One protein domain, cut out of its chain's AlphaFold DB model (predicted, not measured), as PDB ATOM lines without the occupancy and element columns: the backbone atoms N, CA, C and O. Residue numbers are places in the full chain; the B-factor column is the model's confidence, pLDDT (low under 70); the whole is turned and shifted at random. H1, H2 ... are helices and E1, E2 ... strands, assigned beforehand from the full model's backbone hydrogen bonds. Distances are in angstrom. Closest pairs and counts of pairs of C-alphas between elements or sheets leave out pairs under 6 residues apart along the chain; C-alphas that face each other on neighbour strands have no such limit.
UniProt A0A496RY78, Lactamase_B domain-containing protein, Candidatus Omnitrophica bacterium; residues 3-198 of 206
ATOM      1  N   ILE A   3      52.763  49.083 -33.178       98.31
ATOM      2  CA  ILE A   3      51.517  49.011 -33.954       98.31
ATOM      3  C   ILE A   3      50.854  50.387 -33.937       98.31
ATOM      4  O   ILE A   3      50.665  50.973 -32.874       98.31
ATOM      5  N   GLU A   4      50.502  50.900 -35.110       98.31
ATOM      6  CA  GLU A   4      49.706  52.110 -35.275       98.31
ATOM      7  C   GLU A   4      48.423  51.778 -36.038       98.31
ATOM      8  O   GLU A   4      48.471  51.329 -37.181       98.31
ATOM      9  N   ILE A   5      47.273  52.048 -35.425       98.00
ATOM     10  CA  ILE A   5      45.974  51.958 -36.093       98.00
ATOM     11  C   ILE A   5      45.742  53.273 -36.848       98.00
ATOM     12  O   ILE A   5      45.769  54.365 -36.263       98.00
ATOM     13  N   LEU A   6      45.566  53.178 -38.165       97.94
ATOM     14  CA  LEU A   6      45.449  54.337 -39.050       97.94
ATOM     15  C   LEU A   6      43.992  54.706 -39.316       97.94
ATOM     16  O   LEU A   6      43.648  55.883 -39.204       97.94
ATOM     17  N   GLY A   7      43.152  53.716 -39.625       95.75
ATOM     18  CA  GLY A   7      41.745  53.920 -39.962       95.75
ATOM     19  C   GLY A   7      40.890  52.734 -39.540       95.75
ATOM     20  O   GLY A   7      41.186  51.601 -39.905       95.75
ATOM     21  N   THR A   8      39.852  53.013 -38.756       94.75
ATOM     22  CA  THR A   8      38.792  52.081 -38.338       94.75
ATOM     23  C   THR A   8      37.493  52.855 -38.160       94.75
ATOM     24  O   THR A   8      37.536  54.087 -38.056       94.75
ATOM     25  N   GLU A   9      36.351  52.164 -38.068       90.19
ATOM     26  CA  GLU A   9      35.053  52.830 -37.863       90.19
ATOM     27  C   GLU A   9      35.055  53.728 -36.622       90.19
ATOM     28  O   GLU A   9      34.582  54.863 -36.684       90.19
ATOM     29  N   SER A  10      35.698  53.284 -35.539       89.81
ATOM     30  CA  SER A  10      35.878  54.063 -34.305       89.81
ATOM     31  C   SER A  10      36.727  55.328 -34.486       89.81
ATOM     32  O   SER A  10      36.671  56.229 -33.653       89.81
ATOM     33  N   LEU A  11      37.508  55.418 -35.567       93.12
ATOM     34  CA  LEU A  11      38.267  56.609 -35.962       93.12
ATOM     35  C   LEU A  11      37.523  57.473 -36.995       93.12
ATOM     36  O   LEU A  11      38.092  58.440 -37.493       93.12
ATOM     37  N   GLY A  12      36.261  57.158 -37.300       91.81
ATOM     38  CA  GLY A  12      35.384  57.967 -38.147       91.81
ATOM     39  C   GLY A  12      35.369  57.586 -39.630       91.81
ATOM     40  O   GLY A  12      34.750  58.301 -40.417       91.81
ATOM     41  N   VAL A  13      36.004  56.474 -40.014       94.50
ATOM     42  CA  VAL A  13      36.051  55.975 -41.401       94.50
ATOM     43  C   VAL A  13      35.860  54.465 -41.458       94.50
ATOM     44  O   VAL A  13      36.250  53.761 -40.543       94.50
ATOM     45  N   ARG A  14      35.329  53.917 -42.546       93.38
ATOM     46  CA  ARG A  14      35.391  52.469 -42.782       93.38
ATOM     47  C   ARG A  14      36.787  52.071 -43.224       93.38
ATOM     48  O   ARG A  14      37.431  52.794 -43.984       93.38
ATOM     49  N   GLY A  15      37.198  50.900 -42.775       93.12
ATOM     50  CA  GLY A  15      38.500  50.314 -43.030       93.12
ATOM     51  C   GLY A  15      39.036  49.681 -41.757       93.12
ATOM     52  O   GLY A  15      38.416  49.742 -40.697       93.12
ATOM     53  N   ILE A  16      40.199  49.065 -41.873       96.56
ATOM     54  CA  ILE A  16      40.914  48.463 -40.744       96.56
ATOM     55  C   ILE A  16      42.420  48.619 -40.967       96.56
ATOM     56  O   ILE A  16      43.222  47.716 -40.757       96.56
ATOM     57  N   CYS A  17      42.818  49.794 -41.446       98.38
ATOM     58  CA  CYS A  17      44.183  50.066 -41.859       98.38
ATOM     59  C   CYS A  17      45.126  50.146 -40.652       98.38
ATOM     60  O   CYS A  17      44.864  50.878 -39.689       98.38
ATOM     61  N   CYS A  18      46.253  49.438 -40.726       98.12
ATOM     62  CA  CYS A  18      47.283  49.422 -39.689       98.12
ATOM     63  C   CYS A  18      48.680  49.606 -40.282       98.12
ATOM     64  O   CYS A  18      48.970  49.144 -41.381       98.12
ATOM     65  N   PHE A  19      49.576  50.216 -39.512       98.81
ATOM     66  CA  PHE A  19      51.003  50.254 -39.804       98.81
ATOM     67  C   PHE A  19      51.783  49.604 -38.667       98.81
ATOM     68  O   PHE A  19      51.718  50.043 -37.517       98.81
ATOM     69  N   VAL A  20      52.521  48.547 -38.988       98.69
ATOM     70  CA  VAL A  20      53.288  47.756 -38.028       98.69
ATOM     71  C   VAL A  20      54.768  47.903 -38.337       98.69
ATOM     72  O   VAL A  20      55.234  47.531 -39.412       98.69
ATOM     73  N   GLU A  21      55.523  48.441 -37.386       98.56
ATOM     74  CA  GLU A  21      56.977  48.538 -37.472       98.56
ATOM     75  C   GLU A  21      57.622  47.432 -36.632       98.56
ATOM     76  O   GLU A  21      57.425  47.332 -35.414       98.56
ATOM     77  N   THR A  22      58.386  46.590 -37.315       98.00
ATOM     78  CA  THR A  22      59.226  45.536 -36.747       98.00
ATOM     79  C   THR A  22      60.682  46.001 -36.797       98.00
ATOM     80  O   THR A  22      61.003  47.042 -37.371       98.00
ATOM     81  N   ARG A  23      61.611  45.232 -36.233       97.00
ATOM     82  CA  ARG A  23      63.052  45.522 -36.323       97.00
ATOM     83  C   ARG A  23      63.574  45.499 -37.763       97.00
ATOM     84  O   ARG A  23      64.632  46.065 -38.021       97.00
ATOM     85  N   LYS A  24      62.892  44.801 -38.682       96.44
ATOM     86  CA  LYS A  24      63.359  44.561 -40.061       96.44
ATOM     87  C   LYS A  24      62.444  45.139 -41.140       96.44
ATOM     88  O   LYS A  24      62.889  45.267 -42.279       96.44
ATOM     89  N   ARG A  25      61.179  45.421 -40.826       97.94
ATOM     90  CA  ARG A  25      60.152  45.789 -41.804       97.94
ATOM     91  C   ARG A  25      59.224  46.869 -41.282       97.94
ATOM     92  O   ARG A  25      58.969  46.995 -40.087       97.94
ATOM     93  N   LYS A  26      58.665  47.599 -42.236       98.75
ATOM     94  CA  LYS A  26      57.581  48.559 -42.056       98.75
ATOM     95  C   LYS A  26      56.407  48.066 -42.885       98.75
ATOM     96  O   LYS A  26      56.482  48.065 -44.112       98.75
ATOM     97  N   ILE A  27      55.379  47.568 -42.216       98.88
ATOM     98  CA  ILE A  27      54.309  46.788 -42.830       98.88
ATOM     99  C   ILE A  27      53.030  47.617 -42.789       98.88
ATOM    100  O   ILE A  27      52.480  47.858 -41.717       98.88
ATOM    101  N   LEU A  28      52.564  48.060 -43.953       98.88
ATOM    102  CA  LEU A  28      51.282  48.740 -44.111       98.88
ATOM    103  C   LEU A  28      50.222  47.711 -44.504       98.88
ATOM    104  O   LEU A  28      50.373  47.031 -45.512       98.88
ATOM    105  N   ILE A  29      49.162  47.586 -43.716       98.81
ATOM    106  CA  ILE A  29      48.111  46.581 -43.900       98.81
ATOM    107  C   ILE A  29      46.803  47.293 -44.220       98.81
ATOM    108  O   ILE A  29      46.446  48.251 -43.532       98.81
ATOM    109  N   ASP A  30      46.118  46.818 -45.257       98.56
ATOM    110  CA  ASP A  30      44.843  47.318 -45.768       98.56
ATOM    111  C   ASP A  30      44.793  48.846 -45.910       98.56
ATOM    112  O   ASP A  30      44.021  49.510 -45.217       98.56
ATOM    113  N   PRO A  31      45.633  49.441 -46.781       98.31
ATOM    114  CA  PRO A  31      45.694  50.885 -47.011       98.31
ATOM    115  C   PRO A  31      44.495  51.415 -47.811       98.31
ATOM    116  O   PRO A  31      44.668  52.101 -48.813       98.31
ATOM    117  N   GLY A  32      43.279  51.091 -47.390       97.38
ATOM    118  CA  GLY A  32      42.039  51.644 -47.918       97.38
ATOM    119  C   GLY A  32      41.313  52.493 -46.887       97.38
ATOM    120  O   GLY A  32      41.668  52.539 -45.708       97.38
ATOM    121  N   VAL A  33      40.289  53.192 -47.366       97.19
ATOM    122  CA  VAL A  33      39.356  53.938 -46.528       97.19
ATOM    123  C   VAL A  33      38.054  54.146 -47.291       97.19
ATOM    124  O   VAL A  33      38.078  54.310 -48.514       97.19
ATOM    125  N   ALA A  34      36.918  54.142 -46.593       96.25
ATOM    126  CA  ALA A  34      35.652  54.578 -47.172       96.25
ATOM    127  C   ALA A  34      34.741  55.286 -46.158       96.25
ATOM    128  O   ALA A  34      34.692  54.893 -45.001       96.25
ATOM    129  N   LEU A  35      33.911  56.251 -46.565       94.25
ATOM    130  CA  LEU A  35      32.825  56.754 -45.687       94.25
ATOM    131  C   LEU A  35      31.473  56.054 -45.918       94.25
ATOM    132  O   LEU A  35      30.586  56.086 -45.060       94.25
ATOM    133  N   GLY A  36      31.344  55.316 -47.023       85.62
ATOM    134  CA  GLY A  36      30.058  54.845 -47.541       85.62
ATOM    135  C   GLY A  36      29.368  55.985 -48.286       85.62
ATOM    136  O   GLY A  36      29.044  57.002 -47.686       85.62
ATOM    137  N   TYR A  37      29.196  55.831 -49.601       86.94
ATOM    138  CA  TYR A  37      28.785  56.929 -50.484       86.94
ATOM    139  C   TYR A  37      27.453  57.559 -50.070       86.94
ATOM    140  O   TYR A  37      27.328  58.778 -50.031       86.94
ATOM    141  N   THR A  38      26.489  56.719 -49.699       88.00
ATOM    142  CA  THR A  38      25.254  57.124 -49.036       88.00
ATOM    143  C   THR A  38      24.970  56.186 -47.866       88.00
ATOM    144  O   THR A  38      25.199  54.978 -47.950       88.00
ATOM    145  N   ARG A  39      24.465  56.731 -46.756       84.62
ATOM    146  CA  ARG A  39      23.922  55.968 -45.621       84.62
ATOM    147  C   ARG A  39      22.552  56.534 -45.280       84.62
ATOM    148  O   ARG A  39      22.440  57.730 -45.041       84.62
ATOM    149  N   PHE A  40      21.516  55.696 -45.311       86.56
ATOM    150  CA  PHE A  40      20.121  56.136 -45.141       86.56
ATOM    151  C   PHE A  40      19.728  57.292 -46.086       86.56
ATOM    152  O   PHE A  40      19.012  58.210 -45.702       86.56
ATOM    153  N   GLY A  41      20.244  57.276 -47.322       89.56
ATOM    154  CA  GLY A  41      20.001  58.325 -48.322       89.56
ATOM    155  C   GLY A  41      20.796  59.623 -48.118       89.56
ATOM    156  O   GLY A  41      20.661  60.538 -48.924       89.56
ATOM    157  N   LEU A  42      21.645  59.703 -47.090       92.75
ATOM    158  CA  LEU A  42      22.446  60.884 -46.777       92.75
ATOM    159  C   LEU A  42      23.898  60.701 -47.219       92.75
ATOM    160  O   LEU A  42      24.472  59.619 -47.072       92.75
ATOM    161  N   LEU A  43      24.495  61.776 -47.732       95.56
ATOM    162  CA  LEU A  43      25.937  61.854 -47.956       95.56
ATOM    163  C   LEU A  43      26.686  61.910 -46.610       95.56
ATOM    164  O   LEU A  43      26.106  62.333 -45.605       95.56
ATOM    165  N   PRO A  44      27.976  61.532 -46.575       95.00
ATOM    166  CA  PRO A  44      28.812  61.707 -45.396       95.00
ATOM    167  C   PRO A  44      28.793  63.145 -44.875       95.00
ATOM    168  O   PRO A  44      28.890  64.107 -45.641       95.00
ATOM    169  N   HIS A  45      28.714  63.296 -43.553       94.69
ATOM    170  CA  HIS A  45      28.742  64.610 -42.920       94.69
ATOM    171  C   HIS A  45      30.095  65.303 -43.199       94.69
ATOM    172  O   HIS A  45      31.130  64.635 -43.130       94.69
ATOM    173  N   PRO A  46      30.158  66.631 -43.432       95.44
ATOM    174  CA  PRO A  46      31.416  67.330 -43.738       95.44
ATOM    175  C   PRO A  46      32.544  67.089 -42.725       95.44
ATOM    176  O   PRO A  46      33.712  66.997 -43.092       95.44
ATOM    177  N   PHE A  47      32.202  66.917 -41.444       95.25
ATOM    178  CA  PHE A  47      33.167  66.515 -40.414       95.25
ATOM    179  C   PHE A  47      33.812  65.149 -40.705       95.25
ATOM    180  O   PHE A  47      35.024  65.012 -40.568       95.25
ATOM    181  N   GLN A  48      33.034  64.155 -41.148       94.75
ATOM    182  CA  GLN A  48      33.561  62.840 -41.528       94.75
ATOM    183  C   GLN A  48      34.477  62.948 -42.749       94.75
ATOM    184  O   GLN A  48      35.513  62.301 -42.773       94.75
ATOM    185  N   VAL A  49      34.150  63.816 -43.714       96.94
ATOM    186  CA  VAL A  49      35.015  64.092 -44.877       96.94
ATOM    187  C   VAL A  49      36.355  64.695 -44.443       96.94
ATOM    188  O   VAL A  49      37.409  64.287 -44.923       96.94
ATOM    189  N   ALA A  50      36.347  65.621 -43.480       97.50
ATOM    190  CA  ALA A  50      37.582  66.179 -42.928       97.50
ATOM    191  C   ALA A  50      38.414  65.133 -42.159       97.50
ATOM    192  O   ALA A  50      39.645  65.178 -42.191       97.50
ATOM    193  N   VAL A  51      37.760  64.200 -41.459       97.19
ATOM    194  CA  VAL A  51      38.423  63.076 -40.776       97.19
ATOM    195  C   VAL A  51      39.013  62.089 -41.786       97.19
ATOM    196  O   VAL A  51      40.177  61.712 -41.643       97.19
ATOM    197  N   ASP A  52      38.261  61.734 -42.827       97.31
ATOM    198  CA  ASP A  52      38.707  60.885 -43.934       97.31
ATOM    199  C   ASP A  52      39.971  61.438 -44.587       97.31
ATOM    200  O   ASP A  52      40.986  60.748 -44.637       97.31
ATOM    201  N   GLU A  53      39.986  62.719 -44.956       98.06
ATOM    202  CA  GLU A  53      41.165  63.330 -45.575       98.06
ATOM    203  C   GLU A  53      42.399  63.299 -44.651       98.06
ATOM    204  O   GLU A  53      43.523  63.053 -45.098       98.06
ATOM    205  N   ARG A  54      42.224  63.476 -43.334       98.00
ATOM    206  CA  ARG A  54      43.330  63.329 -42.366       98.00
ATOM    207  C   ARG A  54      43.853  61.893 -42.319       98.00
ATOM    208  O   ARG A  54      45.068  61.696 -42.258       98.00
ATOM    209  N   ILE A  55      42.967  60.900 -42.343       98.19
ATOM    210  CA  ILE A  55      43.349  59.483 -42.326       98.19
ATOM    211  C   ILE A  55      44.018  59.087 -43.644       98.19
ATOM    212  O   ILE A  55      45.085  58.477 -43.601       98.19
ATOM    213  N   GLN A  56      43.489  59.511 -44.794       98.44
ATOM    214  CA  GLN A  56      44.125  59.297 -46.096       98.44
ATOM    215  C   GLN A  56      45.553  59.839 -46.112       98.44
ATOM    216  O   GLN A  56      46.472  59.119 -46.491       98.44
ATOM    217  N   ASN A  57      45.781  61.060 -45.620       98.44
ATOM    218  CA  ASN A  57      47.130  61.627 -45.543       98.44
ATOM    219  C   ASN A  57      48.073  60.813 -44.639       98.44
ATOM    220  O   ASN A  57      49.252  60.656 -44.962       98.44
ATOM    221  N   ARG A  58      47.569  60.232 -43.540       98.56
ATOM    222  CA  ARG A  58      48.354  59.305 -42.702       98.56
ATOM    223  C   ARG A  58      48.683  58.009 -43.445       98.56
ATOM    224  O   ARG A  58      49.834  57.584 -43.399       98.56
ATOM    225  N   ILE A  59      47.720  57.412 -44.151       98.69
ATOM    226  CA  ILE A  59      47.929  56.200 -44.961       98.69
ATOM    227  C   ILE A  59      48.967  56.463 -46.056       98.69
ATOM    228  O   ILE A  59      49.915  55.697 -46.194       98.69
ATOM    229  N   ILE A  60      48.846  57.578 -46.778       98.69
ATOM    230  CA  ILE A  60      49.774  57.993 -47.840       98.69
ATOM    231  C   ILE A  60      51.187  58.184 -47.287       98.69
ATOM    232  O   ILE A  60      52.151  57.694 -47.873       98.69
ATOM    233  N   LYS A  61      51.322  58.834 -46.126       98.69
ATOM    234  CA  LYS A  61      52.614  58.949 -45.444       98.69
ATOM    235  C   LYS A  61      53.184  57.575 -45.082       98.69
ATOM    236  O   LYS A  61      54.356  57.319 -45.305       98.69
ATOM    237  N   ARG A  62      52.379  56.667 -44.530       98.75
ATOM    238  CA  ARG A  62      52.862  55.320 -44.191       98.75
ATOM    239  C   ARG A  62      53.166  54.471 -45.427       98.75
ATOM    240  O   ARG A  62      54.042  53.616 -45.362       98.75
ATOM    241  N   TRP A  63      52.525  54.747 -46.561       98.69
ATOM    242  CA  TRP A  63      52.835  54.120 -47.845       98.69
ATOM    243  C   TRP A  63      54.251  54.459 -48.320       98.69
ATOM    244  O   TRP A  63      54.960  53.560 -48.771       98.69
ATOM    245  N   THR A  64      54.703  55.715 -48.188       98.50
ATOM    246  CA  THR A  64      56.081  56.105 -48.569       98.50
ATOM    247  C   THR A  64      57.139  55.407 -47.711       98.50
ATOM    248  O   THR A  64      58.254  55.180 -48.165       98.50
ATOM    249  N   GLU A  65      56.794  55.047 -46.475       98.44
ATOM    250  CA  GLU A  65      57.712  54.446 -45.503       98.44
ATOM    251  C   GLU A  65      57.711  52.905 -45.526       98.44
ATOM    252  O   GLU A  65      58.587  52.286 -44.919       98.44
ATOM    253  N   ALA A  66      56.720  52.276 -46.164       98.69
ATOM    254  CA  ALA A  66      56.500  50.835 -46.093       98.69
ATOM    255  C   ALA A  66      57.573  50.025 -46.843       98.69
ATOM    256  O   ALA A  66      57.911  50.303 -47.988       98.69
ATOM    257  N   THR A  67      58.065  48.950 -46.233       98.56
ATOM    258  CA  THR A  67      58.831  47.912 -46.947       98.56
ATOM    259  C   THR A  67      57.901  46.868 -47.560       98.56
ATOM    260  O   THR A  67      58.216  46.257 -48.584       98.56
ATOM    261  N   ASP A  68      56.754  46.652 -46.915       98.75
ATOM    262  CA  ASP A  68      55.751  45.665 -47.274       98.75
ATOM    263  C   ASP A  68      54.366  46.296 -47.151       98.75
ATOM    264  O   ASP A  68      54.055  46.958 -46.162       98.75
ATOM    265  N   ILE A  69      53.535  46.074 -48.157       98.81
ATOM    266  CA  ILE A  69      52.134  46.468 -48.189       98.81
ATOM    267  C   ILE A  69      51.320  45.189 -48.311       98.81
ATOM    268  O   ILE A  69      51.614  44.345 -49.154       98.81
ATOM    269  N   ILE A  70      50.320  45.029 -47.463       98.81
ATOM    270  CA  ILE A  70      49.448  43.862 -47.431       98.81
ATOM    271  C   ILE A  70      48.040  44.335 -47.768       98.81
ATOM    272  O   ILE A  70      47.545  45.275 -47.152       98.81
ATOM    273  N   ILE A  71      47.420  43.688 -48.752       98.50
ATOM    274  CA  ILE A  71      46.016  43.882 -49.117       98.50
ATOM    275  C   ILE A  71      45.306  42.556 -48.863       98.50
ATOM    276  O   ILE A  71      45.541  41.576 -49.576       98.50
ATOM    277  N   SER A  72      44.454  42.520 -47.843       97.94
ATOM    278  CA  SER A  72      43.719  41.320 -47.448       97.94
ATOM    279  C   SER A  72      42.709  40.882 -48.506       97.94
ATOM    280  O   SER A  72      42.573  39.692 -48.787       97.94
ATOM    281  N   HIS A  73      42.025  41.852 -49.113       96.50
ATOM    282  CA  HIS A  73      41.064  41.691 -50.199       96.50
ATOM    283  C   HIS A  73      40.804  43.049 -50.881       96.50
ATOM    284  O   HIS A  73      41.263  44.091 -50.408       96.50
ATOM    285  N   PHE A  74      40.084  43.070 -52.008       97.00
ATOM    286  CA  PHE A  74      39.995  44.269 -52.864       97.00
ATOM    287  C   PHE A  74      38.678  45.047 -52.714       97.00
ATOM    288  O   PHE A  74      38.096  45.527 -53.696       97.00
ATOM    289  N   HIS A  75      38.192  45.205 -51.482       95.25
ATOM    290  CA  HIS A  75      37.147  46.183 -51.165       95.25
ATOM    291  C   HIS A  75      37.744  47.585 -50.974       95.25
ATOM    292  O   HIS A  75      38.900  47.744 -50.589       95.25
ATOM    293  N   GLY A  76      36.971  48.626 -51.295       95.38
ATOM    294  CA  GLY A  76      37.495  49.998 -51.376       95.38
ATOM    295  C   GLY A  76      37.890  50.625 -50.035       95.38
ATOM    296  O   GLY A  76      38.612  51.613 -50.014       95.38
ATOM    297  N   ASP A  77      37.439  50.052 -48.924       95.75
ATOM    298  CA  ASP A  77      37.869  50.371 -47.563       95.75
ATOM    299  C   ASP A  77      39.143  49.626 -47.122       95.75
ATOM    300  O   ASP A  77      39.691  49.945 -46.071       95.75
ATOM    301  N   HIS A  78      39.668  48.707 -47.941       97.56
ATOM    302  CA  HIS A  78      40.892  47.939 -47.660       97.56
ATOM    303  C   HIS A  78      42.029  48.215 -48.653       97.56
ATOM    304  O   HIS A  78      43.187  47.914 -48.371       97.56
ATOM    305  N   THR A  79      41.738  48.812 -49.810       97.75
ATOM    306  CA  THR A  79      42.751  49.119 -50.825       97.75
ATOM    307  C   THR A  79      42.449  50.424 -51.569       97.75
ATOM    308  O   THR A  79      41.272  50.749 -51.756       97.75
ATOM    309  N   PRO A  80      43.467  51.177 -52.037       97.88
ATOM    310  CA  PRO A  80      43.241  52.300 -52.933       97.88
ATOM    311  C   PRO A  80      42.612  51.832 -54.251       97.88
ATOM    312  O   PRO A  80      42.983  50.786 -54.785       97.88
ATOM    313  N   LEU A  81      41.716  52.631 -54.827       97.94
ATOM    314  CA  LEU A  81      41.033  52.301 -56.082       97.94
ATOM    315  C   LEU A  81      41.424  53.245 -57.223       97.94
ATOM    316  O   LEU A  81      41.707  54.426 -57.019       97.94
ATOM    317  N   VAL A  82      41.414  52.722 -58.451       97.56
ATOM    318  CA  VAL A  82      41.645  53.521 -59.667       97.56
ATOM    319  C   VAL A  82      40.435  54.406 -59.969       97.56
ATOM    320  O   VAL A  82      40.579  55.588 -60.277       97.56
ATOM    321  N   ASP A  83      39.245  53.836 -59.809       95.25
ATOM    322  CA  ASP A  83      37.922  54.439 -59.953       95.25
ATOM    323  C   ASP A  83      37.312  54.810 -58.588       95.25
ATOM    324  O   ASP A  83      36.114  54.652 -58.360       95.25
ATOM    325  N   ALA A  84      38.146  55.298 -57.661       96.94
ATOM    326  CA  ALA A  84      37.707  55.733 -56.336       96.94
ATOM    327  C   ALA A  84      36.659  56.853 -56.427       96.94
ATOM    328  O   ALA A  84      36.867  57.856 -57.119       96.94
ATOM    329  N   ASN A  85      35.563  56.712 -55.677       95.19
ATOM    330  CA  ASN A  85      34.646  57.825 -55.437       95.19
ATOM    331  C   ASN A  85      35.287  58.862 -54.474       95.19
ATOM    332  O   ASN A  85      36.346  58.586 -53.907       95.19
ATOM    333  N   PRO A  86      34.676  60.047 -54.258       94.44
ATOM    334  CA  PRO A  86      35.267  61.113 -53.434       94.44
ATOM    335  C   PRO A  86      35.564  60.747 -51.974       94.44
ATOM    336  O   PRO A  86      36.312  61.459 -51.318       94.44
ATOM    337  N   TYR A  87      34.974  59.666 -51.468       95.81
ATOM    338  CA  TYR A  87      35.123  59.200 -50.093       95.81
ATOM    339  C   TYR A  87      35.940  57.917 -50.009       95.81
ATOM    340  O   TYR A  87      35.700  57.112 -49.115       95.81
ATOM    341  N   GLN A  88      36.810  57.669 -50.988       97.69
ATOM    342  CA  GLN A  88      37.711  56.524 -51.044       97.69
ATOM    343  C   GLN A  88      39.120  56.982 -51.411       97.69
ATOM    344  O   GLN A  88      39.301  57.973 -52.123       97.69
ATOM    345  N   LEU A  89      40.131  56.222 -50.988       98.19
ATOM    346  CA  LEU A  89      41.510  56.529 -51.353       98.19
ATOM    347  C   LEU A  89      41.753  56.241 -52.842       98.19
ATOM    348  O   LEU A  89      41.692  55.098 -53.296       98.19
ATOM    349  N   ASN A  90      42.071  57.282 -53.610       98.38
ATOM    350  CA  ASN A  90      42.410  57.143 -55.024       98.38
ATOM    351  C   ASN A  90      43.870  56.694 -55.215       98.38
ATOM    352  O   ASN A  90      44.789  57.316 -54.677       98.38
ATOM    353  N   ILE A  91      44.101  55.675 -56.053       98.12
ATOM    354  CA  ILE A  91      45.437  55.120 -56.348       98.12
ATOM    355  C   ILE A  91      46.437  56.185 -56.827       98.12
ATOM    356  O   ILE A  91      47.633  56.085 -56.553       98.12
ATOM    357  N   LYS A  92      45.966  57.236 -57.516       98.00
ATOM    358  CA  LYS A  92      46.815  58.317 -58.039       98.00
ATOM    359  C   LYS A  92      47.581  59.035 -56.929       98.00
ATOM    360  O   LYS A  92      48.643  59.586 -57.194       98.00
ATOM    361  N   ARG A  93      47.075  59.001 -55.690       98.06
ATOM    362  CA  ARG A  93      47.741  59.593 -54.524       98.06
ATOM    363  C   ARG A  93      48.957  58.792 -54.049       98.06
ATOM    364  O   ARG A  93      49.756  59.344 -53.307       98.06
ATOM    365  N   VAL A  94      49.106  57.524 -54.451       97.62
ATOM    366  CA  VAL A  94      50.169  56.627 -53.953       97.62
ATOM    367  C   VAL A  94      51.049  56.004 -55.038       97.62
ATOM    368  O   VAL A  94      52.129  55.499 -54.735       97.62
ATOM    369  N   VAL A  95      50.625  56.058 -56.303       95.00
ATOM    370  CA  VAL A  95      51.212  55.283 -57.409       95.00
ATOM    371  C   VAL A  95      52.725  55.472 -57.613       95.00
ATOM    372  O   VAL A  95      53.416  54.522 -57.968       95.00
ATOM    373  N   HIS A  96      53.264  56.659 -57.321       93.81
ATOM    374  CA  HIS A  96      54.689  56.979 -57.501       93.81
ATOM    375  C   HIS A  96      55.481  57.071 -56.194       93.81
ATOM    376  O   HIS A  96      56.664  57.394 -56.210       93.81
ATOM    377  N   LEU A  97      54.842  56.816 -55.054       95.75
ATOM    378  CA  LEU A  97      55.427  57.133 -53.753       95.75
ATOM    379  C   LEU A  97      56.432  56.099 -53.251       95.75
ATOM    380  O   LEU A  97      57.315  56.447 -52.475       95.75
ATOM    381  N   ASN A  98      56.272  54.831 -53.638       95.75
ATOM    382  CA  ASN A  98      57.113  53.746 -53.137       95.75
ATOM    383  C   ASN A  98      57.196  52.571 -54.136       95.75
ATOM    384  O   ASN A  98      56.521  51.540 -53.975       95.75
ATOM    385  N   PRO A  99      57.990  52.718 -55.210       94.56
ATOM    386  CA  PRO A  99      58.147  51.691 -56.237       94.56
ATOM    387  C   PRO A  99      58.893  50.442 -55.742       94.56
ATOM    388  O   PRO A  99      58.770  49.395 -56.367       94.56
ATOM    389  N   ASP A 100      59.524  50.467 -54.569       96.00
ATOM    390  CA  ASP A 100      60.290  49.321 -54.056       96.00
ATOM    391  C   ASP A 100      59.511  48.454 -53.055       96.00
ATOM    392  O   ASP A 100      59.856  47.292 -52.833       96.00
ATOM    393  N   ALA A 101      58.413  48.971 -52.485       97.69
ATOM    394  CA  ALA A 101      57.577  48.209 -51.556       97.69
ATOM    395  C   ALA A 101      57.054  46.898 -52.167       97.69
ATOM    396  O   ALA A 101      56.476  46.881 -53.263       97.69
ATOM    397  N   ARG A 102      57.191  45.801 -51.417       98.19
ATOM    398  CA  ARG A 102      56.593  44.500 -51.748       98.19
ATOM    399  C   ARG A 102      55.098  44.545 -51.476       98.19
ATOM    400  O   ARG A 102      54.711  44.971 -50.395       98.19
ATOM    401  N   ILE A 103      54.271  44.083 -52.409       98.31
ATOM    402  CA  ILE A 103      52.813  44.079 -52.233       98.31
ATOM    403  C   ILE A 103      52.314  42.638 -52.174       98.31
ATOM    404  O   ILE A 103      52.451  41.891 -53.142       98.31
ATOM    405  N   TRP A 104      51.760  42.266 -51.027       98.62
ATOM    406  CA  TRP A 104      51.259  40.937 -50.701       98.62
ATOM    407  C   TRP A 104      49.738  40.927 -50.779       98.62
ATOM    408  O   TRP A 104      49.093  41.824 -50.234       98.62
ATOM    409  N   THR A 105      49.166  39.926 -51.441       98.00
ATOM    410  CA  THR A 105      47.712  39.830 -51.627       98.00
ATOM    411  C   THR A 105      47.223  38.396 -51.511       98.00
ATOM    412  O   THR A 105      48.016  37.452 -51.604       98.00
ATOM    413  N   LYS A 106      45.904  38.232 -51.375       95.12
ATOM    414  CA  LYS A 106      45.252  36.939 -51.598       95.12
ATOM    415  C   LYS A 106      45.480  36.427 -53.028       95.12
ATOM    416  O   LYS A 106      45.885  37.206 -53.903       95.12
ATOM    417  N   ASP A 107      45.274  35.132 -53.235       94.12
ATOM    418  CA  ASP A 107      45.522  34.487 -54.521       94.12
ATOM    419  C   ASP A 107      44.538  34.985 -55.587       94.12
ATOM    420  O   ASP A 107      43.363  35.230 -55.308       94.12
ATOM    421  N   ILE A 108      45.023  35.150 -56.820       90.75
ATOM    422  CA  ILE A 108      44.207  35.636 -57.941       90.75
ATOM    423  C   ILE A 108      43.050  34.669 -58.224       90.75
ATOM    424  O   ILE A 108      41.964  35.115 -58.581       90.75
ATOM    425  N   SER A 109      43.254  33.365 -58.009       91.69
ATOM    426  CA  SER A 109      42.220  32.339 -58.185       91.69
ATOM    427  C   SER A 109      41.061  32.437 -57.185       91.69
ATOM    428  O   SER A 109      39.988  31.898 -57.451       91.69
ATOM    429  N   HIS A 110      41.233  33.164 -56.076       93.69
ATOM    430  CA  HIS A 110      40.201  33.395 -55.060       93.69
ATOM    431  C   HIS A 110      39.583  34.801 -55.131       93.69
ATOM    432  O   HIS A 110      38.868  35.218 -54.215       93.69
ATOM    433  N   LEU A 111      39.863  35.569 -56.189       94.12
ATOM    434  CA  LEU A 111      39.238  36.870 -56.417       94.12
ATOM    435  C   LEU A 111      37.837  36.692 -57.007       94.12
ATOM    436  O   LEU A 111      37.645  35.983 -57.991       94.12
ATOM    437  N   SER A 112      36.856  37.403 -56.453       93.56
ATOM    438  CA  SER A 112      35.590  37.606 -57.164       93.56
ATOM    439  C   SER A 112      35.820  38.427 -58.449       93.56
ATOM    440  O   SER A 112      36.806  39.165 -58.531       93.56
ATOM    441  N   PRO A 113      34.900  38.411 -59.434       94.44
ATOM    442  CA  PRO A 113      35.068  39.181 -60.674       94.44
ATOM    443  C   PRO A 113      35.319  40.684 -60.455       94.44
ATOM    444  O   PRO A 113      36.078  41.324 -61.187       94.44
ATOM    445  N   LEU A 114      34.699  41.267 -59.420       93.88
ATOM    446  CA  LEU A 114      34.923  42.666 -59.054       93.88
ATOM    447  C   LEU A 114      36.331  42.886 -58.489       93.88
ATOM    448  O   LEU A 114      36.990  43.868 -58.839       93.88
ATOM    449  N   GLU A 115      36.792  41.991 -57.617       96.12
ATOM    450  CA  GLU A 115      38.136  42.065 -57.051       96.12
ATOM    451  C   GLU A 115      39.212  41.836 -58.110       96.12
ATOM    452  O   GLU A 115      40.204  42.556 -58.110       96.12
ATOM    453  N   GLU A 116      39.000  40.914 -59.051       96.44
ATOM    454  CA  GLU A 116      39.910  40.666 -60.170       96.44
ATOM    455  C   GLU A 116      40.083  41.928 -61.022       96.44
ATOM    456  O   GLU A 116      41.207  42.369 -61.287       96.44
ATOM    457  N   LYS A 117      38.968  42.578 -61.383       96.88
ATOM    458  CA  LYS A 117      38.987  43.853 -62.110       96.88
ATOM    459  C   LYS A 117      39.767  44.925 -61.344       96.88
ATOM    460  O   LYS A 117      40.615  45.603 -61.931       96.88
ATOM    461  N   ARG A 118      39.502  45.080 -60.042       97.31
ATOM    462  CA  ARG A 118      40.192  46.062 -59.187       97.31
ATOM    463  C   ARG A 118      41.681  45.758 -59.070       97.31
ATOM    464  O   ARG A 118      42.486  46.653 -59.309       97.31
ATOM    465  N   ALA A 119      42.048  44.515 -58.773       97.38
ATOM    466  CA  ALA A 119      43.431  44.068 -58.675       97.38
ATOM    467  C   ALA A 119      44.185  44.349 -59.979       97.38
ATOM    468  O   ALA A 119      45.243  44.978 -59.951       97.38
ATOM    469  N   LYS A 120      43.608  43.988 -61.134       97.56
ATOM    470  CA  LYS A 120      44.195  44.270 -62.451       97.56
ATOM    471  C   LYS A 120      44.485  45.758 -62.641       97.56
ATOM    472  O   LYS A 120      45.586  46.114 -63.057       97.56
ATOM    473  N   PHE A 121      43.529  46.631 -62.331       97.75
ATOM    474  CA  PHE A 121      43.722  48.074 -62.472       97.75
ATOM    475  C   PHE A 121      44.745  48.637 -61.481       97.75
ATOM    476  O   PHE A 121      45.591  49.434 -61.881       97.75
ATOM    477  N   ILE A 122      44.720  48.192 -60.223       97.56
ATOM    478  CA  ILE A 122      45.675  48.608 -59.189       97.56
ATOM    479  C   ILE A 122      47.102  48.225 -59.592       97.56
ATOM    480  O   ILE A 122      47.985  49.081 -59.621       97.56
ATOM    481  N   PHE A 123      47.336  46.965 -59.961       97.50
ATOM    482  CA  PHE A 123      48.672  46.483 -60.322       97.50
ATOM    483  C   PHE A 123      49.170  47.038 -61.657       97.50
ATOM    484  O   PHE A 123      50.364  47.314 -61.790       97.50
ATOM    485  N   SER A 124      48.264  47.297 -62.606       97.50
ATOM    486  CA  SER A 124      48.592  48.042 -63.823       97.50
ATOM    487  C   SER A 124      49.021  49.476 -63.509       97.50
ATOM    488  O   SER A 124      50.006  49.938 -64.074       97.50
ATOM    489  N   ALA A 125      48.312  50.179 -62.619       97.50
ATOM    490  CA  ALA A 125      48.657  51.548 -62.239       97.50
ATOM    491  C   ALA A 125      50.004  51.599 -61.507       97.50
ATOM    492  O   ALA A 125      50.845  52.432 -61.823       97.50
ATOM    493  N   LEU A 126      50.234  50.669 -60.577       97.06
ATOM    494  CA  LEU A 126      51.477  50.563 -59.811       97.06
ATOM    495  C   LEU A 126      52.673  50.061 -60.629       97.06
ATOM    496  O   LEU A 126      53.783  50.060 -60.103       97.06
ATOM    497  N   ALA A 127      52.459  49.603 -61.870       96.50
ATOM    498  CA  ALA A 127      53.462  48.927 -62.694       96.50
ATOM    499  C   ALA A 127      54.180  47.788 -61.936       96.50
ATOM    500  O   ALA A 127      55.394  47.603 -62.039       96.50
ATOM    501  N   LYS A 128      53.416  47.023 -61.145       94.94
ATOM    502  CA  LYS A 128      53.919  45.985 -60.232       94.94
ATOM    503  C   LYS A 128      53.173  44.674 -60.402       94.94
ATOM    504  O   LYS A 128      52.030  44.644 -60.843       94.94
ATOM    505  N   LYS A 129      53.810  43.584 -59.977       95.62
ATOM    506  CA  LYS A 129      53.156  42.281 -59.814       95.62
ATOM    507  C   LYS A 129      52.862  42.025 -58.331       95.62
ATOM    508  O   LYS A 129      53.717  42.350 -57.502       95.62
ATOM    509  N   PRO A 130      51.701  41.443 -57.991       96.38
ATOM    510  CA  PRO A 130      51.420  41.025 -56.626       96.38
ATOM    511  C   PRO A 130      52.273  39.821 -56.221       96.38
ATOM    512  O   PRO A 130      52.641  38.989 -57.052       96.38
ATOM    513  N   ILE A 131      52.519  39.690 -54.921       98.06
ATOM    514  CA  ILE A 131      53.061  38.480 -54.311       98.06
ATOM    515  C   ILE A 131      51.907  37.738 -53.637       98.06
ATOM    516  O   ILE A 131      51.328  38.231 -52.672       98.06
ATOM    517  N   MET A 132      51.587  36.539 -54.129       97.94
ATOM    518  CA  MET A 132      50.539  35.701 -53.531       97.94
ATOM    519  C   MET A 132      50.961  35.295 -52.124       97.94
ATOM    520  O   MET A 132      52.052  34.738 -51.957       97.94
ATOM    521  N   ALA A 133      50.124  35.593 -51.138       97.69
ATOM    522  CA  ALA A 133      50.460  35.505 -49.725       97.69
ATOM    523  C   ALA A 133      49.845  34.286 -49.026       97.69
ATOM    524  O   ALA A 133      50.435  33.797 -48.069       97.69
ATOM    525  N   GLU A 134      48.712  33.782 -49.517       97.31
ATOM    526  CA  GLU A 134      47.931  32.711 -48.882       97.31
ATOM    527  C   GLU A 134      48.778  31.518 -48.425       97.31
ATOM    528  O   GLU A 134      49.543  30.936 -49.198       97.31
ATOM    529  N   GLY A 135      48.662  31.179 -47.140       97.12
ATOM    530  CA  GLY A 135      49.361  30.068 -46.489       97.12
ATOM    531  C   GLY A 135      50.879  30.235 -46.359       97.12
ATOM    532  O   GLY A 135      51.557  29.335 -45.860       97.12
ATOM    533  N   LYS A 136      51.459  31.361 -46.797       97.88
ATOM    534  CA  LYS A 136      52.912  31.564 -46.782       97.88
ATOM    535  C   LYS A 136      53.389  32.201 -45.489       97.88
ATOM    536  O   LYS A 136      52.701  32.975 -44.829       97.88
ATOM    537  N   SER A 137      54.650  31.926 -45.175       97.94
ATOM    538  CA  SER A 137      55.414  32.647 -44.160       97.94
ATOM    539  C   SER A 137      56.681  33.225 -44.777       97.94
ATOM    540  O   SER A 137      57.390  32.552 -45.526       97.94
ATOM    541  N   LYS A 138      56.991  34.484 -44.461       97.44
ATOM    542  CA  LYS A 138      58.222  35.152 -44.883       97.44
ATOM    543  C   LYS A 138      58.765  36.001 -43.747       97.44
ATOM    544  O   LYS A 138      58.323  37.130 -43.538       97.44
ATOM    545  N   GLY A 139      59.828  35.517 -43.107       96.12
ATOM    546  CA  GLY A 139      60.421  36.185 -41.949       96.12
ATOM    547  C   GLY A 139      59.436  36.199 -40.786       96.12
ATOM    548  O   GLY A 139      58.962  35.148 -40.377       96.12
ATOM    549  N   GLU A 140      59.125  37.385 -40.284       97.38
ATOM    550  CA  GLU A 140      58.191  37.602 -39.181       97.38
ATOM    551  C   GLU A 140      56.708  37.552 -39.579       97.38
ATOM    552  O   GLU A 140      55.857  37.538 -38.695       97.38
ATOM    553  N   ILE A 141      56.398  37.554 -40.883       98.50
ATOM    554  CA  ILE A 141      55.026  37.608 -41.404       98.50
ATOM    555  C   ILE A 141      54.556  36.200 -41.772       98.50
ATOM    556  O   ILE A 141      55.240  35.499 -42.522       98.50
ATOM    557  N   THR A 142      53.375  35.819 -41.302       98.75
ATOM    558  CA  THR A 142      52.651  34.599 -41.670       98.75
ATOM    559  C   THR A 142      51.246  34.982 -42.113       98.75
ATOM    560  O   THR A 142      50.584  35.767 -41.440       98.75
ATOM    561  N   PHE A 143      50.781  34.422 -43.221       98.75
ATOM    562  CA  PHE A 143      49.433  34.637 -43.734       98.75
ATOM    563  C   PHE A 143      48.582  33.385 -43.535       98.75
ATOM    564  O   PHE A 143      49.098  32.265 -43.583       98.75
ATOM    565  N   SER A 144      47.279  33.565 -43.326       98.44
ATOM    566  CA  SER A 144      46.329  32.453 -43.385       98.44
ATOM    567  C   SER A 144      46.182  31.953 -44.826       98.44
ATOM    568  O   SER A 144      46.607  32.616 -45.775       98.44
ATOM    569  N   GLY A 145      45.541  30.797 -45.006       97.12
ATOM    570  CA  GLY A 145      44.877  30.500 -46.278       97.12
ATOM    571  C   GLY A 145      43.721  31.478 -46.551       97.12
ATOM    572  O   GLY A 145      43.477  32.382 -45.737       97.12
ATOM    573  N   PRO A 146      43.000  31.308 -47.668       95.19
ATOM    574  CA  PRO A 146      41.769  32.050 -47.894       95.19
ATOM    575  C   PRO A 146      40.750  31.654 -46.818       95.19
ATOM    576  O   PRO A 146      40.506  30.470 -46.593       95.19
ATOM    577  N   VAL A 147      40.163  32.640 -46.148       94.38
ATOM    578  CA  VAL A 147      39.068  32.438 -45.186       94.38
ATOM    579  C   VAL A 147      37.866  33.273 -45.606       94.38
ATOM    580  O   VAL A 147      38.035  34.300 -46.262       94.38
ATOM    581  N   PHE A 148      36.651  32.832 -45.285       92.88
ATOM    582  CA  PHE A 148      35.437  33.545 -45.692       92.88
ATOM    583  C   PHE A 148      35.348  34.939 -45.061       92.88
ATOM    584  O   PHE A 148      35.705  35.140 -43.900       92.88
ATOM    585  N   HIS A 149      34.862  35.900 -45.848       89.62
ATOM    586  CA  HIS A 149      34.563  37.250 -45.396       89.62
ATOM    587  C   HIS A 149      33.243  37.248 -44.604       89.62
ATOM    588  O   HIS A 149      32.172  37.504 -45.160       89.62
ATOM    589  N   GLY A 150      33.317  36.972 -43.304       85.81
ATOM    590  CA  GLY A 150      32.154  36.841 -42.436       85.81
ATOM    591  C   GLY A 150      31.488  35.482 -42.604       85.81
ATOM    592  O   GLY A 150      32.159  34.451 -42.658       85.81
ATOM    593  N   ASP A 151      30.162  35.477 -42.660       79.88
ATOM    594  CA  ASP A 151      29.391  34.246 -42.785       79.88
ATOM    595  C   ASP A 151      29.396  33.727 -44.238       79.88
ATOM    596  O   ASP A 151      29.019  34.428 -45.186       79.88
ATOM    597  N   LYS A 152      29.819  32.465 -44.395       79.44
ATOM    598  CA  LYS A 152      29.937  31.763 -45.681       79.44
ATOM    599  C   LYS A 152      28.598  31.623 -46.407       79.44
ATOM    600  O   LYS A 152      28.584  31.484 -47.628       79.44
ATOM    601  N   ASP A 153      27.490  31.655 -45.668       79.25
ATOM    602  CA  ASP A 153      26.153  31.482 -46.231       79.25
ATOM    603  C   ASP A 153      25.659  32.770 -46.921       79.25
ATOM    604  O   ASP A 153      24.740  32.725 -47.740       79.25
ATOM    605  N   PHE A 154      26.298  33.917 -46.649       71.50
ATOM    606  CA  PHE A 154      25.908  35.224 -47.191       71.50
ATOM    607  C   PHE A 154      26.840  35.727 -48.295       71.50
ATOM    608  O   PHE A 154      26.380  36.367 -49.248       71.50
ATOM    609  N   HIS A 155      28.147  35.467 -48.188       73.75
ATOM    610  CA  HIS A 155      29.143  35.975 -49.129       73.75
ATOM    611  C   HIS A 155      30.193  34.917 -49.482       73.75
ATOM    612  O   HIS A 155      30.757  34.255 -48.617       73.75
ATOM    613  N   THR A 156      30.527  34.814 -50.773       83.12
ATOM    614  CA  THR A 156      31.589  33.920 -51.273       83.12
ATOM    615  C   THR A 156      32.963  34.593 -51.325       83.12
ATOM    616  O   THR A 156      33.938  33.979 -51.754       83.12
ATOM    617  N   THR A 157      33.051  35.871 -50.945       90.50
ATOM    618  CA  THR A 157      34.321  36.598 -50.891       90.50
ATOM    619  C   THR A 157      35.198  36.005 -49.799       90.50
ATOM    620  O   THR A 157      34.748  35.788 -48.677       90.50
ATOM    621  N   THR A 158      36.468  35.789 -50.118       94.81
ATOM    622  CA  THR A 158      37.489  35.396 -49.148       94.81
ATOM    623  C   THR A 158      38.457  36.538 -48.862       94.81
ATOM    624  O   THR A 158      38.655  37.433 -49.692       94.81
ATOM    625  N   VAL A 159      39.080  36.481 -47.693       95.62
ATOM    626  CA  VAL A 159      40.114  37.398 -47.209       95.62
ATOM    627  C   VAL A 159      41.329  36.603 -46.736       95.62
ATOM    628  O   VAL A 159      41.252  35.388 -46.537       95.62
ATOM    629  N   ILE A 160      42.449  37.291 -46.524       97.62
ATOM    630  CA  ILE A 160      43.596  36.740 -45.795       97.62
ATOM    631  C   ILE A 160      43.816  37.496 -44.488       97.62
ATOM    632  O   ILE A 160      43.794  38.726 -44.446       97.62
ATOM    633  N   MET A 161      44.083  36.747 -43.425       98.38
ATOM    634  CA  MET A 161      44.543  37.284 -42.151       98.38
ATOM    635  C   MET A 161      46.068  37.323 -42.131       98.38
ATOM    636  O   MET A 161      46.745  36.493 -42.746       98.38
ATOM    637  N   THR A 162      46.615  38.271 -41.381       98.75
ATOM    638  CA  THR A 162      48.055  38.473 -41.252       98.75
ATOM    639  C   THR A 162      48.475  38.330 -39.803       98.75
ATOM    640  O   THR A 162      47.985  39.032 -38.923       98.75
ATOM    641  N   ARG A 163      49.460  37.474 -39.562       98.81
ATOM    642  CA  ARG A 163      50.174  37.358 -38.298       98.81
ATOM    643  C   ARG A 163      51.577  37.920 -38.434       98.81
ATOM    644  O   ARG A 163      52.306  37.562 -39.355       98.81
ATOM    645  N   ILE A 164      51.986  38.736 -37.473       98.75
ATOM    646  CA  ILE A 164      53.339  39.280 -37.370       98.75
ATOM    647  C   ILE A 164      53.909  38.868 -36.014       98.75
ATOM    648  O   ILE A 164      53.284  39.117 -34.983       98.75
ATOM    649  N   LYS A 165      55.079  38.219 -36.000       98.38
ATOM    650  CA  LYS A 165      55.731  37.730 -34.774       98.38
ATOM    651  C   LYS A 165      57.126  38.325 -34.578       98.38
ATOM    652  O   LYS A 165      58.035  38.048 -35.354       98.38
ATOM    653  N   GLU A 166      57.313  39.035 -33.469       95.69
ATOM    654  CA  GLU A 166      58.626  39.393 -32.913       95.69
ATOM    655  C   GLU A 166      58.702  38.994 -31.427       95.69
ATOM    656  O   GLU A 166      58.558  37.821 -31.094       95.69
ATOM    657  N   ASP A 167      58.917  39.973 -30.543       94.50
ATOM    658  CA  ASP A 167      58.769  39.885 -29.093       94.50
ATOM    659  C   ASP A 167      57.313  39.646 -28.670       94.50
ATOM    660  O   ASP A 167      57.069  39.109 -27.597       94.50
ATOM    661  N   LYS A 168      56.370  40.025 -29.538       97.06
ATOM    662  CA  LYS A 168      54.929  39.810 -29.402       97.06
ATOM    663  C   LYS A 168      54.352  39.251 -30.697       97.06
ATOM    664  O   LYS A 168      54.952  39.400 -31.768       97.06
ATOM    665  N   VAL A 169      53.180  38.642 -30.605       98.69
ATOM    666  CA  VAL A 169      52.357  38.214 -31.731       98.69
ATOM    667  C   VAL A 169      51.232  39.222 -31.933       98.69
ATOM    668  O   VAL A 169      50.364  39.389 -31.079       98.69
ATOM    669  N   PHE A 170      51.235  39.864 -33.096       98.81
ATOM    670  CA  PHE A 170      50.128  40.680 -33.574       98.81
ATOM    671  C   PHE A 170      49.369  39.936 -34.670       98.81
ATOM    672  O   PHE A 170      49.988  39.382 -35.581       98.81
ATOM    673  N   VAL A 171      48.041  39.946 -34.597       98.75
ATOM    674  CA  VAL A 171      47.162  39.415 -35.643       98.75
ATOM    675  C   VAL A 171      46.255  40.524 -36.158       98.75
ATOM    676  O   VAL A 171      45.585  41.209 -35.390       98.75
ATOM    677  N   HIS A 172      46.230  40.680 -37.476       98.56
ATOM    678  CA  HIS A 172      45.290  41.510 -38.212       98.56
ATOM    679  C   HIS A 172      44.353  40.589 -38.990       98.56
ATOM    680  O   HIS A 172      44.806  39.801 -39.824       98.56
ATOM    681  N   ALA A 173      43.069  40.633 -38.652       97.31
ATOM    682  CA  ALA A 173      42.051  39.726 -39.167       97.31
ATOM    683  C   ALA A 173      40.856  40.533 -39.708       97.31
ATOM    684  O   ALA A 173      39.886  40.735 -38.982       97.31
ATOM    685  N   PRO A 174      40.959  41.044 -40.948       95.12
ATOM    686  CA  PRO A 174      39.978  41.938 -41.549       95.12
ATOM    687  C   PRO A 174      38.891  41.179 -42.315       95.12
ATOM    688  O   PRO A 174      39.187  40.236 -43.042       95.12
ATOM    689  N   GLY A 175      37.648  41.634 -42.220       90.94
ATOM    690  CA  GLY A 175      36.484  41.029 -42.862       90.94
ATOM    691  C   GLY A 175      36.022  39.715 -42.228       90.94
ATOM    692  O   GLY A 175      35.205  39.032 -42.832       90.94
ATOM    693  N   ILE A 176      36.529  39.325 -41.052       92.31
ATOM    694  CA  ILE A 176      36.159  38.048 -40.410       92.31
ATOM    695  C   ILE A 176      34.797  38.136 -39.727       92.31
ATOM    696  O   ILE A 176      34.099  37.127 -39.610       92.31
ATOM    697  N   GLN A 177      34.427  39.327 -39.249       92.19
ATOM    698  CA  GLN A 177      33.171  39.625 -38.556       92.19
ATOM    699  C   GLN A 177      32.879  38.744 -37.330       92.19
ATOM    700  O   GLN A 177      31.804  38.836 -36.750       92.19
ATOM    701  N   LEU A 178      33.820  37.883 -36.928       92.94
ATOM    702  CA  LEU A 178      33.655  36.834 -35.919       92.94
ATOM    703  C   LEU A 178      32.470  35.885 -36.199       92.94
ATOM    704  O   LEU A 178      31.860  35.377 -35.261       92.94
ATOM    705  N   LEU A 179      32.151  35.644 -37.478       91.12
ATOM    706  CA  LEU A 179      31.040  34.774 -37.907       91.12
ATOM    707  C   LEU A 179      31.494  33.435 -38.511       91.12
ATOM    708  O   LEU A 179      30.664  32.612 -38.885       91.12
ATOM    709  N   ASN A 180      32.804  33.205 -38.617       88.62
ATOM    710  CA  ASN A 180      33.371  31.986 -39.186       88.62
ATOM    711  C   ASN A 180      34.275  31.270 -38.170       88.62
ATOM    712  O   ASN A 180      35.349  31.770 -37.822       88.62
ATOM    713  N   ASP A 181      33.859  30.082 -37.730       91.62
ATOM    714  CA  ASP A 181      34.560  29.306 -36.697       91.62
ATOM    715  C   ASP A 181      35.976  28.882 -37.110       91.62
ATOM    716  O   ASP A 181      36.868  28.817 -36.263       91.62
ATOM    717  N   GLU A 182      36.219  28.622 -38.399       92.62
ATOM    718  CA  GLU A 182      37.547  28.244 -38.898       92.62
ATOM    719  C   GLU A 182      38.528  29.417 -38.780       92.62
ATOM    720  O   GLU A 182      39.637  29.259 -38.263       92.62
ATOM    721  N   ALA A 183      38.102  30.617 -39.180       94.88
ATOM    722  CA  ALA A 183      38.886  31.836 -39.034       94.88
ATOM    723  C   ALA A 183      39.147  32.165 -37.556       94.88
ATOM    724  O   ALA A 183      40.288  32.444 -37.181       94.88
ATOM    725  N   VAL A 184      38.124  32.067 -36.698       96.31
ATOM    726  CA  VAL A 184      38.267  32.281 -35.248       96.31
ATOM    727  C   VAL A 184      39.240  31.268 -34.639       96.31
ATOM    728  O   VAL A 184      40.158  31.652 -33.910       96.31
ATOM    729  N   SER A 185      39.113  29.987 -34.994       97.19
ATOM    730  CA  SER A 185      40.017  28.924 -34.539       97.19
ATOM    731  C   SER A 185      41.461  29.185 -34.970       97.19
ATOM    732  O   SER A 185      42.387  29.004 -34.179       97.19
ATOM    733  N   GLN A 186      41.669  29.676 -36.194       97.81
ATOM    734  CA  GLN A 186      42.991  30.040 -36.696       97.81
ATOM    735  C   GLN A 186      43.601  31.226 -35.931       97.81
ATOM    736  O   GLN A 186      44.799  31.190 -35.629       97.81
ATOM    737  N   ILE A 187      42.808  32.252 -35.596       98.19
ATOM    738  CA  ILE A 187      43.256  33.387 -34.770       98.19
ATOM    739  C   ILE A 187      43.690  32.885 -33.390       98.19
ATOM    740  O   ILE A 187      44.787  33.218 -32.945       98.19
ATOM    741  N   ILE A 188      42.881  32.040 -32.740       98.25
ATOM    742  CA  ILE A 188      43.205  31.458 -31.427       98.25
ATOM    743  C   ILE A 188      44.493  30.626 -31.511       98.25
ATOM    744  O   ILE A 188      45.409  30.821 -30.713       98.25
ATOM    745  N   ALA A 189      44.617  29.759 -32.520       98.38
ATOM    746  CA  ALA A 189      45.795  28.914 -32.726       98.38
ATOM    747  C   ALA A 189      47.084  29.716 -32.978       98.38
ATOM    748  O   ALA A 189      48.192  29.240 -32.711       98.38
ATOM    749  N   TRP A 190      46.976  30.952 -33.466       98.50
ATOM    750  CA  TRP A 190      48.115  31.850 -33.625       98.50
ATOM    751  C   TRP A 190      48.621  32.475 -32.322       98.50
ATOM    752  O   TRP A 190      49.733  33.018 -32.346       98.50
ATOM    753  N   HIS A 191      47.871  32.330 -31.222       98.19
ATOM    754  CA  HIS A 191      48.178  32.834 -29.880       98.19
ATOM    755  C   HIS A 191      48.601  34.318 -29.894       98.19
ATOM    756  O   HIS A 191      49.753  34.629 -29.578       98.19
ATOM    757  N   PRO A 192      47.722  35.240 -30.339       98.38
ATOM    758  CA  PRO A 192      48.034  36.662 -30.382       98.38
ATOM    759  C   PRO A 192      48.156  37.257 -28.976       98.38
ATOM    760  O   PRO A 192      47.292  37.043 -28.132       98.38
ATOM    761  N   ASP A 193      49.172  38.094 -28.769       98.62
ATOM    762  CA  ASP A 193      49.189  39.044 -27.650       98.62
ATOM    763  C   ASP A 193      48.241  40.217 -27.934       98.62
ATOM    764  O   ASP A 193      47.655  40.804 -27.026       98.62
ATOM    765  N   ILE A 194      48.121  40.590 -29.214       98.25
ATOM    766  CA  ILE A 194      47.255  41.664 -29.700       98.25
ATOM    767  C   ILE A 194      46.577  41.188 -30.985       98.25
ATOM    768  O   ILE A 194      47.251  40.754 -31.921       98.25
ATOM    769  N   ALA A 195      45.257  41.326 -31.059       97.69
ATOM    770  CA  ALA A 195      44.490  41.092 -32.274       97.69
ATOM    771  C   ALA A 195      43.670  42.337 -32.626       97.69
ATOM    772  O   ALA A 195      43.033  42.927 -31.753       97.69
ATOM    773  N   ILE A 196      43.680  42.727 -33.899       97.12
ATOM    774  CA  ILE A 196      42.703  43.656 -34.464       97.12
ATOM    775  C   ILE A 196      41.789  42.868 -35.399       97.12
ATOM    776  O   ILE A 196      42.251  42.222 -36.342       97.12
ATOM    777  N   VAL A 197      40.502  42.881 -35.077       95.00
ATOM    778  CA  VAL A 197      39.471  42.079 -35.738       95.00
ATOM    779  C   VAL A 197      38.220  42.938 -35.865       95.00
ATOM    780  O   VAL A 197      37.886  43.677 -34.935       95.00
ATOM    781  N   ASP A 198      37.544  42.874 -37.003       91.19
ATOM    782  CA  ASP A 198      36.214  43.452 -37.181       91.19
ATOM    783  C   ASP A 198      35.130  42.569 -36.549       91.19
ATOM    784  O   ASP A 198      35.221  41.341 -36.528       91.19
TER     785      ASP A 198
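AT A GLANCE: This is residues 3 to 198 of the 206 residues of the protein "Lactamase_B domain-containing protein" of Candidatus Omnitrophica bacterium (UniProt A0A496RY78). Two sheets lie face to face as a sandwich, E1 to E5 against E6 to E9, with one helix over the outward side of each: the long H1 over the five-stranded sheet and the short H3 over the four-stranded one. The third helix, H2, lies off beyond the E5 edge, and long loops fill in around the layers. The printed part has 196 residues, with three named helices and nine named strands in the order E1 E2 E3 H1 E4 E5 H2 E6 E7 E8 H3 E9; under half of the residues are in named elements. Both sheets are mixed, ordered E1 E2 E3 E4 E5 and E6 E7 E8 E9, and the class is mixed, helices and strands. The whole is compact, with a radius of gyration of the C-alphas of 15.7 A, and spans 42 by 39 by 31 A.

IN THESE COORDINATES: Find C-alpha 3 at (51.517, 49.011, -33.954), where E1, residues 3 to 8, begins. E2, residues 16 to 21, is 16.4 A long; E3 is residues 26 to 29, E4 68 to 71 and E5 102 to 105. H1, residues 46 to 65, starts at C-alpha 46, (31.416, 67.330, -43.738), and runs 29.3 A. H2, residues 113 to 125, runs 18.4 A. The second sheet has E6, residues 141 to 143, E7, 162 to 165, E8, 169 to 173, and E9, 194 to 197, ending at C-alpha 197, (39.471, 42.079, -35.738). H3 is residues 181 to 189, 11.9 A long.

HOW THE PARTS SIT: Begin with the meander E1 E2 E3, each strand the antiparallel neighbour of the one before; look at N 4 and O 19, 2.8 A, and N 20 and O 27, 2.8 A. E3 and E4 are parallel, with N 70 and O 28 at 2.8 A, and so are E4 and E5, with N 104 and O 69 at 2.8 A. H1 is on this sheet at a height of 9.7 A, over E1, E2 and E3; the C-alphas of Gly 7 and Ile 55 are the closest of E1 and H1, 6.3 A. E3, H1, E4 and E8, H3, E9 are strand-helix-strand units, parallel neighbour strands with a helix between, with right-handed crossovers. Across the sandwich the strands stand at 23 degrees, and E2 and E8 are near each other. E6 E7 E8 form a second meander, with N 142 and O 163 at 2.8 A and N 164 and O 170 at 2.8 A; E8 and E9 are parallel, with N 171 and O 194 at 2.9 A. H3 is on this sheet at a height of 10.6 A, along the strands, and its closest C-alphas to E8 are Ile 187 and Val 171, 7.2 A. H2 is on neither sheet. Each O i to N i+4 pair is within hydrogen-bond range in H2 and H3, and 15 of 16 in H1.

THE WHOLE: The two farthest C-alphas, those of Gly 41 and Asp 167, are 47.0 A apart. The printed part has no cut. The links E3 to H1, E4 to E5, H2 to E6 and E6 to E7 are long, that from E4 to E5 with 30 residues. The mean pLDDT of the printed part is 95.6, and no printed residue is under 70.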